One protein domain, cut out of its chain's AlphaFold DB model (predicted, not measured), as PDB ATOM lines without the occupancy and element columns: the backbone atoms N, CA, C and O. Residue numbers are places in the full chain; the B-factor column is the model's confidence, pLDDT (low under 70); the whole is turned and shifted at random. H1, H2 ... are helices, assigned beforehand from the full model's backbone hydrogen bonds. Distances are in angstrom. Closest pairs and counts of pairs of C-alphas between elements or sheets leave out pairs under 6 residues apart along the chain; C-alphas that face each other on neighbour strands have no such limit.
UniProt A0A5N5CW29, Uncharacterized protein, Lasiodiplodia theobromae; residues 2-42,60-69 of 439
ATOM      1  N   ASP A   2     131.554 140.296 136.920       45.66
ATOM      2  CA  ASP A   2     130.944 138.994 137.287       45.66
ATOM      3  C   ASP A   2     129.755 138.476 136.466       45.66
ATOM      4  O   ASP A   2     129.365 137.318 136.611       45.66
ATOM      5  N   ARG A   3     129.144 139.297 135.605       46.34
ATOM      6  CA  ARG A   3     127.987 138.851 134.802       46.34
ATOM      7  C   ARG A   3     128.402 137.933 133.644       46.34
ATOM      8  O   ARG A   3     127.583 137.155 133.173       46.34
ATOM      9  N   PHE A   4     129.671 137.982 133.230       42.25
ATOM     10  CA  PHE A   4     130.196 137.184 132.118       42.25
ATOM     11  C   PHE A   4     130.681 135.784 132.536       42.25
ATOM     12  O   PHE A   4     130.738 134.890 131.699       42.25
ATOM     13  N   CYS A   5     130.953 135.543 133.824       43.88
ATOM     14  CA  CYS A   5     131.495 134.256 134.284       43.88
ATOM     15  C   CYS A   5     130.434 133.160 134.501       43.88
ATOM     16  O   CYS A   5     130.783 131.985 134.604       43.88
ATOM     17  N   SER A   6     129.142 133.514 134.558       46.22
ATOM     18  CA  SER A   6     128.075 132.546 134.861       46.22
ATOM     19  C   SER A   6     127.649 131.696 133.662       46.22
ATOM     20  O   SER A   6     127.080 130.630 133.860       46.22
ATOM     21  N   ILE A   7     127.899 132.150 132.428       50.59
ATOM     22  CA  ILE A   7     127.411 131.458 131.221       50.59
ATOM     23  C   ILE A   7     128.414 130.390 130.744       50.59
ATOM     24  O   ILE A   7     128.016 129.409 130.127       50.59
ATOM     25  N   GLY A   8     129.706 130.529 131.069       50.69
ATOM     26  CA  GLY A   8     130.758 129.631 130.572       50.69
ATOM     27  C   GLY A   8     131.168 128.475 131.492       50.69
ATOM     28  O   GLY A   8     131.883 127.590 131.039       50.69
ATOM     29  N   THR A   9     130.769 128.471 132.771       56.22
ATOM     30  CA  THR A   9     131.380 127.586 133.790       56.22
ATOM     31  C   THR A   9     130.491 126.444 134.286       56.22
ATOM     32  O   THR A   9     130.970 125.604 135.039       56.22
ATOM     33  N   GLY A  10     129.216 126.377 133.883       54.53
ATOM     34  CA  GLY A  10     128.295 125.322 134.336       54.53
ATOM     35  C   GLY A  10     127.987 125.344 135.842       54.53
ATOM     36  O   GLY A  10     127.380 124.404 136.345       54.53
ATOM     37  N   LEU A  11     128.392 126.399 136.558       52.06
ATOM     38  CA  LEU A  11     128.132 126.565 137.985       52.06
ATOM     39  C   LEU A  11     126.672 126.968 138.207       52.06
ATOM     40  O   LEU A  11     126.175 127.928 137.610       52.06
ATOM     41  N   THR A  12     125.983 126.246 139.085       55.47
ATOM     42  CA  THR A  12     124.631 126.591 139.519       55.47
ATOM     43  C   THR A  12     124.676 127.678 140.598       55.47
ATOM     44  O   THR A  12     125.713 127.943 141.205       55.47
ATOM     45  N   ARG A  13     123.532 128.318 140.884       55.22
ATOM     46  CA  ARG A  13     123.406 129.313 141.972       55.22
ATOM     47  C   ARG A  13     123.878 128.764 143.330       55.22
ATOM     48  O   ARG A  13     124.346 129.545 144.146       55.22
ATOM     49  N   ASN A  14     123.780 127.450 143.539       57.00
ATOM     50  CA  ASN A  14     124.204 126.776 144.768       57.00
ATOM     51  C   ASN A  14     125.729 126.586 144.850       57.00
ATOM     52  O   ASN A  14     126.265 126.377 145.935       57.00
ATOM     53  N   ASP A  15     126.435 126.692 143.722       56.56
ATOM     54  CA  ASP A  15     127.883 126.478 143.648       56.56
ATOM     55  C   ASP A  15     128.677 127.781 143.841       56.56
ATOM     56  O   ASP A  15     129.891 127.750 144.045       56.56
ATOM     57  N   VAL A  16     128.009 128.943 143.798       63.38
ATOM     58  CA  VAL A  16     128.648 130.264 143.882       63.38
ATOM     59  C   VAL A  16     128.133 131.045 145.084       63.38
ATOM     60  O   VAL A  16     127.060 131.646 145.048       63.38
ATOM     61  N   ARG A  17     128.965 131.128 146.125       72.06
ATOM     62  CA  ARG A  17     128.748 132.024 147.266       72.06
ATOM     63  C   ARG A  17     129.506 133.331 147.058       72.06
ATOM     64  O   ARG A  17     130.704 133.328 146.787       72.06
ATOM     65  N   ARG A  18     128.799 134.457 147.174       80.38
ATOM     66  CA  ARG A  18     129.375 135.808 147.062       80.38
ATOM     67  C   ARG A  18     129.416 136.459 148.433       80.38
ATOM     68  O   ARG A  18     128.488 136.274 149.211       80.38
ATOM     69  N   ARG A  19     130.472 137.215 148.725       86.75
ATOM     70  CA  ARG A  19     130.522 138.070 149.914       86.75
ATOM     71  C   ARG A  19     129.826 139.401 149.646       86.75
ATOM     72  O   ARG A  19     129.747 139.846 148.499       86.75
ATOM     73  N   LEU A  20     129.292 140.001 150.700       90.06
ATOM     74  CA  LEU A  20     128.753 141.353 150.668       90.06
ATOM     75  C   LEU A  20     129.892 142.369 150.467       90.06
ATOM     76  O   LEU A  20     131.030 142.095 150.846       90.06
ATOM     77  N   PRO A  21     129.625 143.535 149.863       91.88
ATOM     78  CA  PRO A  21     130.621 144.595 149.762       91.88
ATOM     79  C   PRO A  21     130.946 145.162 151.149       91.88
ATOM     80  O   PRO A  21     130.058 145.257 152.000       91.88
ATOM     81  N   CYS A  22     132.201 145.557 151.367       92.00
ATOM     82  CA  CYS A  22     132.580 146.285 152.576       92.00
ATOM     83  C   CYS A  22     131.991 147.702 152.571       92.00
ATOM     84  O   CYS A  22     131.492 148.202 151.559       92.00
ATOM     85  N   GLU A  23     132.016 148.335 153.736       91.06
ATOM     86  CA  GLU A  23     131.638 149.728 153.926       91.06
ATOM     87  C   GLU A  23     132.549 150.664 153.102       91.06
ATOM     88  O   GLU A  23     133.725 150.375 152.865       91.06
ATOM     89  N   GLY A  24     131.978 151.770 152.611       88.94
ATOM     90  CA  GLY A  24     132.627 152.663 151.653       88.94
ATOM     91  C   GLY A  24     133.910 153.314 152.173       88.94
ATOM     92  O   GLY A  24     134.892 153.345 151.437       88.94
ATOM     93  N   LYS A  25     133.946 153.765 153.432       88.31
ATOM     94  CA  LYS A  25     135.161 154.325 154.051       88.31
ATOM     95  C   LYS A  25     136.242 153.261 154.236       88.31
ATOM     96  O   LYS A  25     137.417 153.545 154.021       88.31
ATOM     97  N   ILE A  26     135.869 152.025 154.586       91.06
ATOM     98  CA  ILE A  26     136.821 150.900 154.664       91.06
ATOM     99  C   ILE A  26     137.431 150.617 153.284       91.06
ATOM    100  O   ILE A  26     138.645 150.426 153.169       91.06
ATOM    101  N   TRP A  27     136.597 150.615 152.238       91.19
ATOM    102  CA  TRP A  27     137.045 150.467 150.853       91.19
ATOM    103  C   TRP A  27     137.987 151.603 150.428       91.19
ATOM    104  O   TRP A  27     139.059 151.336 149.887       91.19
ATOM    105  N   GLU A  28     137.619 152.856 150.706       91.62
ATOM    106  CA  GLU A  28     138.410 154.048 150.373       91.62
ATOM    107  C   GLU A  28     139.767 154.072 151.089       91.62
ATOM    108  O   GLU A  28     140.781 154.422 150.486       91.62
ATOM    109  N   ALA A  29     139.818 153.615 152.343       93.25
ATOM    110  CA  ALA A  29     141.057 153.489 153.105       93.25
ATOM    111  C   ALA A  29     142.015 152.414 152.552       93.25
ATOM    112  O   ALA A  29     143.161 152.331 152.994       93.25
ATOM    113  N   GLY A  30     141.562 151.556 151.629       91.75
ATOM    114  CA  GLY A  30     142.378 150.493 151.039       91.75
ATOM    115  C   GLY A  30     142.764 149.383 152.021       91.75
ATOM    116  O   GLY A  30     143.716 148.645 151.766       91.75
ATOM    117  N   THR A  31     142.053 149.259 153.147       88.31
ATOM    118  CA  THR A  31     142.361 148.256 154.177       88.31
ATOM    119  C   THR A  31     141.793 146.892 153.772       88.31
ATOM    120  O   THR A  31     140.573 146.767 153.616       88.31
ATOM    121  N   PRO A  32     142.624 145.839 153.630       90.06
ATOM    122  CA  PRO A  32     142.130 144.497 153.335       90.06
ATOM    123  C   PRO A  32     141.179 144.023 154.433       90.06
ATOM    124  O   PRO A  32     141.575 143.904 155.589       90.06
ATOM    125  N   THR A  33     139.927 143.751 154.070       91.44
ATOM    126  CA  THR A  33     138.883 143.373 155.028       91.44
ATOM    127  C   THR A  33     138.067 142.207 154.493       91.44
ATOM    128  O   THR A  33     137.768 142.137 153.299       91.44
ATOM    129  N   THR A  34     137.707 141.283 155.380       90.62
ATOM    130  CA  THR A  34     136.831 140.157 155.053       90.62
ATOM    131  C   THR A  34     135.397 140.511 155.432       90.62
ATOM    132  O   THR A  34     135.157 140.966 156.543       90.62
ATOM    133  N   THR A  35     134.453 140.300 154.516       89.94
ATOM    134  CA  THR A  35     133.035 140.658 154.682       89.94
ATOM    135  C   THR A  35     132.136 139.422 154.696       89.94
ATOM    136  O   THR A  35     132.476 138.436 154.048       89.94
ATOM    137  N   PRO A  36     130.957 139.437 155.337       87.88
ATOM    138  CA  PRO A  36     130.086 138.273 155.437       87.88
ATOM    139  C   PRO A  36     129.667 137.747 154.064       87.88
ATOM    140  O   PRO A  36     129.535 138.500 153.092       87.88
ATOM    141  N   PHE A  37     129.389 136.449 153.981       84.56
ATOM    142  CA  PHE A  37     128.726 135.893 152.806       84.56
ATOM    143  C   PHE A  37     127.295 136.418 152.679       84.56
ATOM    144  O   PHE A  37     126.576 136.584 153.664       84.56
ATOM    145  N   PHE A  38     126.878 136.655 151.441       82.69
ATOM    146  CA  PHE A  38     125.516 137.030 151.128       82.69
ATOM    147  C   PHE A  38     124.584 135.834 151.322       82.69
ATOM    148  O   PHE A  38     124.659 134.847 150.588       82.69
ATOM    149  N   GLY A  39     123.698 135.956 152.309       69.12
ATOM    150  CA  GLY A  39     122.653 134.993 152.626       69.12
ATOM    151  C   GLY A  39     121.521 135.004 151.607       69.12
ATOM    152  O   GLY A  39     120.494 135.665 151.795       69.12
ATOM    153  N   ILE A  40     121.687 134.267 150.513       55.22
ATOM    154  CA  ILE A  40     120.543 133.858 149.695       55.22
ATOM    155  C   ILE A  40     119.804 132.801 150.519       55.22
ATOM    156  O   ILE A  40     120.463 131.996 151.152       55.22
ATOM    157  N   GLY A  41     118.469 132.807 150.565       50.81
ATOM    158  CA  GLY A  41     117.694 131.752 151.235       50.81
ATOM    159  C   GLY A  41     117.979 130.380 150.615       50.81
ATOM    160  O   GLY A  41     117.279 129.945 149.701       50.81
ATOM    161  N   GLU A  42     119.060 129.737 151.045       44.59
ATOM    162  CA  GLU A  42     119.481 128.432 150.567       44.59
ATOM    163  C   GLU A  42     118.557 127.395 151.208       44.59
ATOM    164  O   GLU A  42     118.395 127.362 152.429       44.59
ATOM    165  N   ALA A  60     128.864 134.701 160.584       61.38
ATOM    166  CA  ALA A  60     129.839 135.751 160.399       61.38
ATOM    167  C   ALA A  60     130.225 136.211 161.798       61.38
ATOM    168  O   ALA A  60     129.354 136.375 162.659       61.38
ATOM    169  N   ASN A  61     131.522 136.367 162.045       76.00
ATOM    170  CA  ASN A  61     131.971 136.943 163.304       76.00
ATOM    171  C   ASN A  61     131.607 138.443 163.354       76.00
ATOM    172  O   ASN A  61     131.232 139.048 162.346       76.00
ATOM    173  N   GLU A  62     131.690 139.039 164.543       80.69
ATOM    174  CA  GLU A  62     131.338 140.452 164.746       80.69
ATOM    175  C   GLU A  62     132.179 141.385 163.856       80.69
ATOM    176  O   GLU A  62     131.637 142.316 163.268       80.69
ATOM    177  N   GLU A  63     133.459 141.063 163.645       83.44
ATOM    178  CA  GLU A  63     134.372 141.817 162.776       83.44
ATOM    179  C   GLU A  63     133.911 141.850 161.308       83.44
ATOM    180  O   GLU A  63     133.922 142.907 160.673       83.44
ATOM    181  N   GLU A  64     133.466 140.714 160.758       86.56
ATOM    182  CA  GLU A  64     132.901 140.664 159.411       86.56
ATOM    183  C   GLU A  64     131.621 141.518 159.351       86.56
ATOM    184  O   GLU A  64     131.440 142.296 158.416       86.56
ATOM    185  N   VAL A  65     130.734 141.448 160.348       84.06
ATOM    186  CA  VAL A  65     129.500 142.259 160.360       84.06
ATOM    187  C   VAL A  65     129.795 143.759 160.468       84.06
ATOM    188  O   VAL A  65     129.120 144.566 159.825       84.06
ATOM    189  N   ASP A  66     130.817 144.150 161.220       86.50
ATOM    190  CA  ASP A  66     131.209 145.553 161.354       86.50
ATOM    191  C   ASP A  66     131.871 146.122 160.096       86.50
ATOM    192  O   ASP A  66     131.856 147.343 159.897       86.50
ATOM    193  N   SER A  67     132.374 145.245 159.221       89.94
ATOM    194  CA  SER A  67     133.001 145.616 157.952       89.94
ATOM    195  C   SER A  67     132.033 146.019 156.837       89.94
ATOM    196  O   SER A  67     132.483 146.512 155.802       89.94
ATOM    197  N   ILE A  68     130.724 145.805 157.003       90.81
ATOM    198  CA  ILE A  68     129.710 146.127 155.988       90.81
ATOM    199  C   ILE A  68     128.929 147.406 156.320       90.81
ATOM    200  O   ILE A  68     128.772 147.796 157.479       90.81
ATOM    201  N   GLY A  69     128.415 148.061 155.275       90.62
ATOM    202  CA  GLY A  69     127.678 149.322 155.395       90.62
ATOM    203  C   GLY A  69     126.422 149.408 154.537       90.62
ATOM    204  O   GLY A  69     125.915 148.392 154.058       90.62
TER     205      GLY A  69
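What this domain is: This is residues 2 to 42 and 60 to 69 of the 439 residues of an uncharacterized protein of Lasiodiplodia theobromae (UniProt A0A5N5CW29). There is little regular structure here: two long unnamed stretches run along the length, residues 2 to 23 leading to the single-turn helix H1 near one end and residues 29 to 42 folding back from it and crossing the first stretch. A second short helix, H2, lies over toward the same end as H1, while residues 7 to 12 stick out at the other end. The printed part has 51 residues with two named helices, H1 then H2, and no named strand; the class is all helix, though the helices hold only 10 residues. The whole is loose, with a radius of gyration of the C-alphas of 13.4 A, and elongated, spanning 35 by 23 by 14 A.

How they stand to each other: H1, residues 24 to 28, and H2, residues 62 to 66, are apart. In both, every O i to N i+4 pair is within hydrogen-bond range.

Where its parts are: H1 begins at C-alpha 24 (132.627, 152.663, 151.653); H2 ends at C-alpha 66 (131.209, 145.553, 161.354). Each measures 6.1 A.

The domain as a whole: The C-alphas farthest apart, those of Gly 10 and Ala 29, are 36.2 A apart. Residues 43 to 59 are not printed, and the link across the cut spans 16.0 A between C-alphas 42 and 60. Residues 2 to 16, 39 to 42 and 60 have pLDDT under 70.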